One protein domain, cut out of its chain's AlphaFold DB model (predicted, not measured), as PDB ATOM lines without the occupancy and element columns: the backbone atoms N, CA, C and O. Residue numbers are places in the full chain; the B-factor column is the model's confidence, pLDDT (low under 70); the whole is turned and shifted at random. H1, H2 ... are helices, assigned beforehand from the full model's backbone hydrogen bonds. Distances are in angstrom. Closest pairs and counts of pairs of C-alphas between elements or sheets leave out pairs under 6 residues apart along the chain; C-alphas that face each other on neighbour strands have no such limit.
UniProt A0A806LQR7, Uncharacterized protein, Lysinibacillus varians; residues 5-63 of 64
ATOM      1  N   ASP A   5     182.832 230.196 148.408       66.19
ATOM      2  CA  ASP A   5     182.416 231.043 149.522       66.19
ATOM      3  C   ASP A   5     182.239 230.274 150.829       66.19
ATOM      4  O   ASP A   5     182.713 230.725 151.866       66.19
ATOM      5  N   LYS A   6     181.638 229.077 150.796       66.88
ATOM      6  CA  LYS A   6     181.459 228.235 151.992       66.88
ATOM      7  C   LYS A   6     182.769 227.586 152.433       66.88
ATOM      8  O   LYS A   6     182.998 227.406 153.625       66.88
ATOM      9  N   VAL A   7     183.630 227.249 151.474       67.00
ATOM     10  CA  VAL A   7     184.911 226.574 151.733       67.00
ATOM     11  C   VAL A   7     185.975 227.540 152.248       67.00
ATOM     12  O   VAL A   7     186.803 227.154 153.061       67.00
ATOM     13  N   PHE A   8     185.937 228.808 151.848       73.38
ATOM     14  CA  PHE A   8     186.893 229.818 152.305       73.38
ATOM     15  C   PHE A   8     186.269 230.842 153.250       73.38
ATOM     16  O   PHE A   8     186.751 231.966 153.355       73.38
ATOM     17  N   CYS A   9     185.224 230.454 153.981       77.69
ATOM     18  CA  CYS A   9     184.681 231.226 155.095       77.69
ATOM     19  C   CYS A   9     185.760 231.534 156.148       77.69
ATOM     20  O   CYS A   9     186.612 230.700 156.453       77.69
ATOM     21  N   LEU A  10     185.668 232.705 156.779       77.56
ATOM     22  CA  LEU A  10     186.526 233.106 157.901       77.56
ATOM     23  C   LEU A  10     186.651 232.037 159.016       77.56
ATOM     24  O   LEU A  10     187.781 231.753 159.413       77.56
ATOM     25  N   PRO A  11     185.564 231.373 159.477       84.62
ATOM     26  CA  PRO A  11     185.673 230.256 160.421       84.62
ATOM     27  C   PRO A  11     186.474 229.061 159.884       84.62
ATOM     28  O   PRO A  11     187.190 228.424 160.650       84.62
ATOM     29  N   MET A  12     186.406 228.770 158.581       85.31
ATOM     30  CA  MET A  12     187.162 227.670 157.977       85.31
ATOM     31  C   MET A  12     188.664 227.979 157.942       85.31
ATOM     32  O   MET A  12     189.482 227.123 158.270       85.31
ATOM     33  N   ILE A  13     189.038 229.225 157.632       86.12
ATOM     34  CA  ILE A  13     190.436 229.689 157.690       86.12
ATOM     35  C   ILE A  13     190.986 229.560 159.115       86.12
ATOM     36  O   ILE A  13     192.103 229.080 159.312       86.12
ATOM     37  N   LEU A  14     190.185 229.931 160.115       86.50
ATOM     38  CA  LEU A  14     190.535 229.773 161.528       86.50
ATOM     39  C   LEU A  14     190.702 228.296 161.914       86.50
ATOM     40  O   LEU A  14     191.660 227.949 162.604       86.50
ATOM     41  N   ALA A  15     189.828 227.417 161.418       88.50
ATOM     42  CA  ALA A  15     189.949 225.977 161.625       88.50
ATOM     43  C   ALA A  15     191.246 225.411 161.020       88.50
ATOM     44  O   ALA A  15     191.913 224.607 161.668       88.50
ATOM     45  N   TYR A  16     191.665 225.871 159.833       87.50
ATOM     46  CA  TYR A  16     192.952 225.473 159.251       87.50
ATOM     47  C   TYR A  16     194.147 225.887 160.124       87.50
ATOM     48  O   TYR A  16     195.077 225.095 160.281       87.50
ATOM     49  N   TYR A  17     194.110 227.074 160.743       86.31
ATOM     50  CA  TYR A  17     195.132 227.495 161.712       86.31
ATOM     51  C   TYR A  17     195.173 226.592 162.948       86.31
ATOM     52  O   TYR A  17     196.251 226.166 163.361       86.31
ATOM     53  N   VAL A  18     194.012 226.271 163.527       91.00
ATOM     54  CA  VAL A  18     193.930 225.380 164.695       91.00
ATOM     55  C   VAL A  18     194.454 223.985 164.346       91.00
ATOM     56  O   VAL A  18     195.267 223.436 165.089       91.00
ATOM     57  N   CYS A  19     194.064 223.437 163.193       90.69
ATOM     58  CA  CYS A  19     194.571 222.154 162.707       90.69
ATOM     59  C   CYS A  19     196.091 222.163 162.518       90.69
ATOM     60  O   CYS A  19     196.743 221.199 162.909       90.69
ATOM     61  N   LEU A  20     196.668 223.240 161.973       88.44
ATOM     62  CA  LEU A  20     198.119 223.377 161.828       88.44
ATOM     63  C   LEU A  20     198.826 223.324 163.192       88.44
ATOM     64  O   LEU A  20     199.805 222.600 163.351       88.44
ATOM     65  N   ILE A  21     198.311 224.050 164.189       88.75
ATOM     66  CA  ILE A  21     198.888 224.074 165.541       88.75
ATOM     67  C   ILE A  21     198.806 222.688 166.188       88.75
ATOM     68  O   ILE A  21     199.809 222.189 166.696       88.75
ATOM     69  N   LEU A  22     197.635 222.045 166.139       91.62
ATOM     70  CA  LEU A  22     197.447 220.697 166.679       91.62
ATOM     71  C   LEU A  22     198.351 219.674 165.984       91.62
ATOM     72  O   LEU A  22     198.910 218.801 166.643       91.62
ATOM     73  N   TRP A  23     198.538 219.807 164.672       88.75
ATOM     74  CA  TRP A  23     199.420 218.938 163.904       88.75
ATOM     75  C   TRP A  23     200.892 219.109 164.295       88.75
ATOM     76  O   TRP A  23     201.603 218.122 164.472       88.75
ATOM     77  N   ILE A  24     201.352 220.346 164.500       84.69
ATOM     78  CA  ILE A  24     202.714 220.621 164.982       84.69
ATOM     79  C   ILE A  24     202.915 220.059 166.396       84.69
ATOM     80  O   ILE A  24     203.940 219.428 166.656       84.69
ATOM     81  N   LEU A  25     201.941 220.234 167.295       88.50
ATOM     82  CA  LEU A  25     201.992 219.661 168.645       88.50
ATOM     83  C   LEU A  25     202.049 218.130 168.612       88.50
ATOM     84  O   LEU A  25     202.814 217.533 169.366       88.50
ATOM     85  N   LEU A  26     201.292 217.498 167.712       89.88
ATOM     86  CA  LEU A  26     201.339 216.053 167.504       89.88
ATOM     87  C   LEU A  26     202.722 215.598 167.023       89.88
ATOM     88  O   LEU A  26     203.262 214.634 167.554       89.88
ATOM     89  N   LEU A  27     203.314 216.294 166.048       86.06
ATOM     90  CA  LEU A  27     204.657 215.984 165.547       86.06
ATOM     91  C   LEU A  27     205.720 216.118 166.644       86.06
ATOM     92  O   LEU A  27     206.631 215.296 166.713       86.06
ATOM     93  N   LEU A  28     205.578 217.123 167.511       84.19
ATOM     94  CA  LEU A  28     206.452 217.320 168.663       84.19
ATOM     95  C   LEU A  28     206.294 216.186 169.689       84.19
ATOM     96  O   LEU A  28     207.291 215.653 170.166       84.19
ATOM     97  N   ALA A  29     205.054 215.782 169.985       89.00
ATOM     98  CA  ALA A  29     204.751 214.668 170.885       89.00
ATOM     99  C   ALA A  29     205.237 213.312 170.346       89.00
ATOM    100  O   ALA A  29     205.536 212.412 171.123       89.00
ATOM    101  N   LEU A  30     205.333 213.172 169.022       89.06
ATOM    102  CA  LEU A  30     205.870 211.988 168.355       89.06
ATOM    103  C   LEU A  30     207.411 211.965 168.317       89.06
ATOM    104  O   LEU A  30     207.979 211.098 167.657       89.06
ATOM    105  N   GLU A  31     208.081 212.942 168.945       84.94
ATOM    106  CA  GLU A  31     209.533 213.168 168.854       84.94
ATOM    107  C   GLU A  31     210.031 213.191 167.399       84.94
ATOM    108  O   GLU A  31     211.139 212.760 167.065       84.94
ATOM    109  N   SER A  32     209.178 213.685 166.496       78.94
ATOM    110  CA  SER A  32     209.489 213.742 165.078       78.94
ATOM    111  C   SER A  32     210.697 214.646 164.851       78.94
ATOM    112  O   SER A  32     210.825 215.718 165.445       78.94
ATOM    113  N   SER A  33     211.587 214.224 163.953       82.88
ATOM    114  CA  SER A  33     212.745 215.034 163.592       82.88
ATOM    115  C   SER A  33     212.294 216.390 163.038       82.88
ATOM    116  O   SER A  33     211.385 216.475 162.212       82.88
ATOM    117  N   LEU A  34     212.961 217.464 163.471       74.19
ATOM    118  CA  LEU A  34     212.648 218.847 163.079       74.19
ATOM    119  C   LEU A  34     212.507 219.003 161.551       74.19
ATOM    120  O   LEU A  34     211.649 219.728 161.056       74.19
ATOM    121  N   LEU A  35     213.339 218.272 160.806       81.06
ATOM    122  CA  LEU A  35     213.375 218.263 159.347       81.06
ATOM    123  C   LEU A  35     212.090 217.660 158.746       81.06
ATOM    124  O   LEU A  35     211.558 218.196 157.776       81.06
ATOM    125  N   TRP A  36     211.539 216.612 159.364       78.62
ATOM    126  CA  TRP A  36     210.249 216.023 158.993       78.62
ATOM    127  C   TRP A  36     209.072 216.921 159.347       78.62
ATOM    128  O   TRP A  36     208.120 216.997 158.575       78.62
ATOM    129  N   ALA A  37     209.139 217.630 160.474       73.19
ATOM    130  CA  ALA A  37     208.116 218.607 160.824       73.19
ATOM    131  C   ALA A  37     208.077 219.765 159.811       73.19
ATOM    132  O   ALA A  37     206.999 220.194 159.413       73.19
ATOM    133  N   LEU A  38     209.229 220.228 159.322       72.88
ATOM    134  CA  LEU A  38     209.304 221.304 158.325       72.88
ATOM    135  C   LEU A  38     208.921 220.854 156.909       72.88
ATOM    136  O   LEU A  38     208.209 221.575 156.215       72.88
ATOM    137  N   LEU A  39     209.363 219.670 156.482       83.12
ATOM    138  CA  LEU A  39     209.107 219.154 155.133       83.12
ATOM    139  C   LEU A  39     207.803 218.362 155.008       83.12
ATOM    140  O   LEU A  39     207.537 217.784 153.953       83.12
ATOM    141  N   ASN A  40     206.982 218.320 156.059       83.75
ATOM    142  CA  ASN A  40     205.748 217.555 156.025       83.75
ATOM    143  C   ASN A  40     204.814 218.106 154.929       83.75
ATOM    144  O   ASN A  40     204.405 219.271 155.011       83.75
ATOM    145  N   PRO A  41     204.413 217.298 153.931       81.75
ATOM    146  CA  PRO A  41     203.524 217.753 152.863       81.75
ATOM    147  C   PRO A  41     202.180 218.275 153.396       81.75
ATOM    148  O   PRO A  41     201.606 219.193 152.811       81.75
ATOM    149  N   LEU A  42     201.709 217.773 154.545       85.94
ATOM    150  CA  LEU A  42     200.500 218.283 155.200       85.94
ATOM    151  C   LEU A  42     200.653 219.733 155.672       85.94
ATOM    152  O   LEU A  42     199.706 220.508 155.540       85.94
ATOM    153  N   ASN A  43     201.836 220.129 156.148       84.44
ATOM    154  CA  ASN A  43     202.095 221.511 156.551       84.44
ATOM    155  C   ASN A  43     202.038 222.450 155.348       84.44
ATOM    156  O   ASN A  43     201.386 223.491 155.414       84.44
ATOM    157  N   PHE A  44     202.621 222.047 154.217       86.88
ATOM    158  CA  PHE A  44     202.513 222.811 152.974       86.88
ATOM    159  C   PHE A  44     201.066 222.937 152.494       86.88
ATOM    160  O   PHE A  44     200.638 224.038 152.147       86.88
ATOM    161  N   CYS A  45     200.287 221.852 152.518       87.50
ATOM    162  CA  CYS A  45     198.875 221.895 152.134       87.50
ATOM    163  C   CYS A  45     198.041 222.797 153.055       87.50
ATOM    164  O   CYS A  45     197.198 223.552 152.568       87.50
ATOM    165  N   LEU A  46     198.256 222.738 154.371       86.56
ATOM    166  CA  LEU A  46     197.532 223.575 155.331       86.56
ATOM    167  C   LEU A  46     197.884 225.056 155.155       86.56
ATOM    168  O   LEU A  46     196.983 225.887 155.053       86.56
ATOM    169  N   ILE A  47     199.173 225.381 155.031       88.12
ATOM    170  CA  ILE A  47     199.632 226.757 154.797       88.12
ATOM    171  C   ILE A  47     199.088 227.288 153.466       88.12
ATOM    172  O   ILE A  47     198.576 228.406 153.416       88.12
ATOM    173  N   PHE A  48     199.132 226.486 152.399       89.44
ATOM    174  CA  PHE A  48     198.580 226.874 151.102       89.44
ATOM    175  C   PHE A  48     197.076 227.175 151.187       89.44
ATOM    176  O   PHE A  48     196.639 228.211 150.690       89.44
ATOM    177  N   ASN A  49     196.292 226.330 151.865       88.19
ATOM    178  CA  ASN A  49     194.856 226.558 152.053       88.19
ATOM    179  C   ASN A  49     194.561 227.829 152.861       88.19
ATOM    180  O   ASN A  49     193.623 228.554 152.530       88.19
ATOM    181  N   ILE A  50     195.378 228.140 153.872       88.44
ATOM    182  CA  ILE A  50     195.267 229.386 154.643       88.44
ATOM    183  C   ILE A  50     195.539 230.601 153.748       88.44
ATOM    184  O   ILE A  50     194.714 231.512 153.683       88.44
ATOM    185  N   VAL A  51     196.664 230.617 153.023       89.81
ATOM    186  CA  VAL A  51     197.050 231.746 152.154       89.81
ATOM    187  C   VAL A  51     196.033 231.948 151.032       89.81
ATOM    188  O   VAL A  51     195.621 233.079 150.754       89.81
ATOM    189  N   PHE A  52     195.592 230.856 150.408       88.62
ATOM    190  CA  PHE A  52     194.581 230.895 149.361       88.62
ATOM    191  C   PHE A  52     193.236 231.389 149.907       88.62
ATOM    192  O   PHE A  52     192.628 232.280 149.313       88.62
ATOM    193  N   GLY A  53     192.811 230.893 151.073       86.00
ATOM    194  CA  GLY A  53     191.580 231.321 151.732       86.00
ATOM    195  C   GLY A  53     191.577 232.798 152.118       86.00
ATOM    196  O   GLY A  53     190.607 233.500 151.832       86.00
ATOM    197  N   ILE A  54     192.675 233.304 152.687       86.62
ATOM    198  CA  ILE A  54     192.830 234.731 153.015       86.62
ATOM    199  C   ILE A  54     192.774 235.579 151.739       86.62
ATOM    200  O   ILE A  54     192.049 236.572 151.682       86.62
ATOM    201  N   THR A  55     193.498 235.172 150.694       87.69
ATOM    202  CA  THR A  55     193.519 235.885 149.407       87.69
ATOM    203  C   THR A  55     192.129 235.930 148.770       87.69
ATOM    204  O   THR A  55     191.714 236.969 148.249       87.69
ATOM    205  N   TYR A  56     191.385 234.824 148.840       84.62
ATOM    206  CA  TYR A  56     190.015 234.737 148.346       84.62
ATOM    207  C   TYR A  56     189.074 235.667 149.120       84.62
ATOM    208  O   TYR A  56     188.360 236.458 148.503       84.62
ATOM    209  N   GLN A  57     189.140 235.650 150.455       81.88
ATOM    210  CA  GLN A  57     188.358 236.536 151.326       81.88
ATOM    211  C   GLN A  57     188.630 238.020 151.052       81.88
ATOM    212  O   GLN A  57     187.694 238.807 150.923       81.88
ATOM    213  N   ILE A  58     189.899 238.413 150.893       83.00
ATOM    214  CA  ILE A  58     190.267 239.797 150.550       83.00
ATOM    215  C   ILE A  58     189.688 240.191 149.184       83.00
ATOM    216  O   ILE A  58     189.190 241.305 149.023       83.00
ATOM    217  N   LYS A  59     189.733 239.292 148.193       83.69
ATOM    218  CA  LYS A  59     189.201 239.550 146.846       83.69
ATOM    219  C   LYS A  59     187.673 239.669 146.828       83.69
ATOM    220  O   LYS A  59     187.161 240.505 146.088       83.69
ATOM    221  N   MET A  60     186.969 238.857 147.617       79.88
ATOM    222  CA  MET A  60     185.509 238.913 147.776       79.88
ATOM    223  C   MET A  60     185.072 240.225 148.436       79.88
ATOM    224  O   MET A  60     184.288 240.962 147.846       79.88
ATOM    225  N   LYS A  61     185.697 240.608 149.559       72.25
ATOM    226  CA  LYS A  61     185.416 241.881 150.256       72.25
ATOM    227  C   LYS A  61     185.689 243.147 149.441       72.25
ATOM    228  O   LYS A  61     185.280 244.223 149.848       72.25
ATOM    229  N   LYS A  62     186.450 243.044 148.349       71.12
ATOM    230  CA  LYS A  62     186.751 244.160 147.438       71.12
ATOM    231  C   LYS A  62     185.769 244.251 146.261       71.12
ATOM    232  O   LYS A  62     185.854 245.196 145.482       71.12
ATOM    233  N   LYS A  63     184.953 243.211 146.059       62.62
ATOM    234  CA  LYS A  63     183.917 243.140 145.022       62.62
ATOM    235  C   LYS A  63     182.539 243.557 145.540       62.62
ATOM    236  O   LYS A  63     181.736 243.983 144.717       62.62
TER     237      LYS A  63
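AT A GLANCE: This is residues 5 to 63 of the 64 residues of an uncharacterized protein of Lysinibacillus varians (UniProt A0A806LQR7). Two long helices, H1 and H3, lie side by side and run opposite ways, and the short helix H2 sits at the turn between them, at one end of a slender rod. The printed part has 59 residues with three named helices, in the order H1, H2, H3, and no named strand. The class is all helix. The whole is loose, with a radius of gyration of the C-alphas of 13.6 A, and the C-alphas span 46 by 17 by 12 A.

HOW THE PARTS SIT: H1, residues 10 to 29, touches H3, residues 41 to 61, at a shallow tilt of 18 degrees, opposite ways. Their closest C-alphas, those of Ile 13 and Ile 50, are 5.7 A apart. H2, residues 34 to 39, is close to H1 but not clearly touching, and their closest C-alphas, those of Leu 27 and Ala 37, are 6.4 A apart. H1 and H2 run opposite ways at a steep tilt of 38 degrees, only just past shallow. H2 is also close to H3 but not clearly touching, with the closest C-alphas, those of Ala 37 and Asn 43, 7.9 A apart. H2 and H3 run the same way at a steep tilt of 53 degrees. In H1, H2 and H3 every O i to N i+4 pair is within hydrogen-bond range.

IN THESE COORDINATES: H1 begins at C-alpha 10, at (186.526, 233.106, 157.901), and measures 29.0 A from first to last C-alpha. H2 measures 8.7 A and begins at C-alpha 34, at (212.648, 218.847, 163.079). H3 measures 30.3 A and ends at C-alpha 61, at (185.416, 241.881, 150.256).

THE WHOLE: The two C-alphas farthest apart, those of Glu 31 and Lys 63, are 46.1 A apart. The printed part has no cut. The links H1 to H2 and H2 to H3 are tight. The mean pLDDT of the printed part is 83.1, and residues 5 to 7 and residue 63 are under 70.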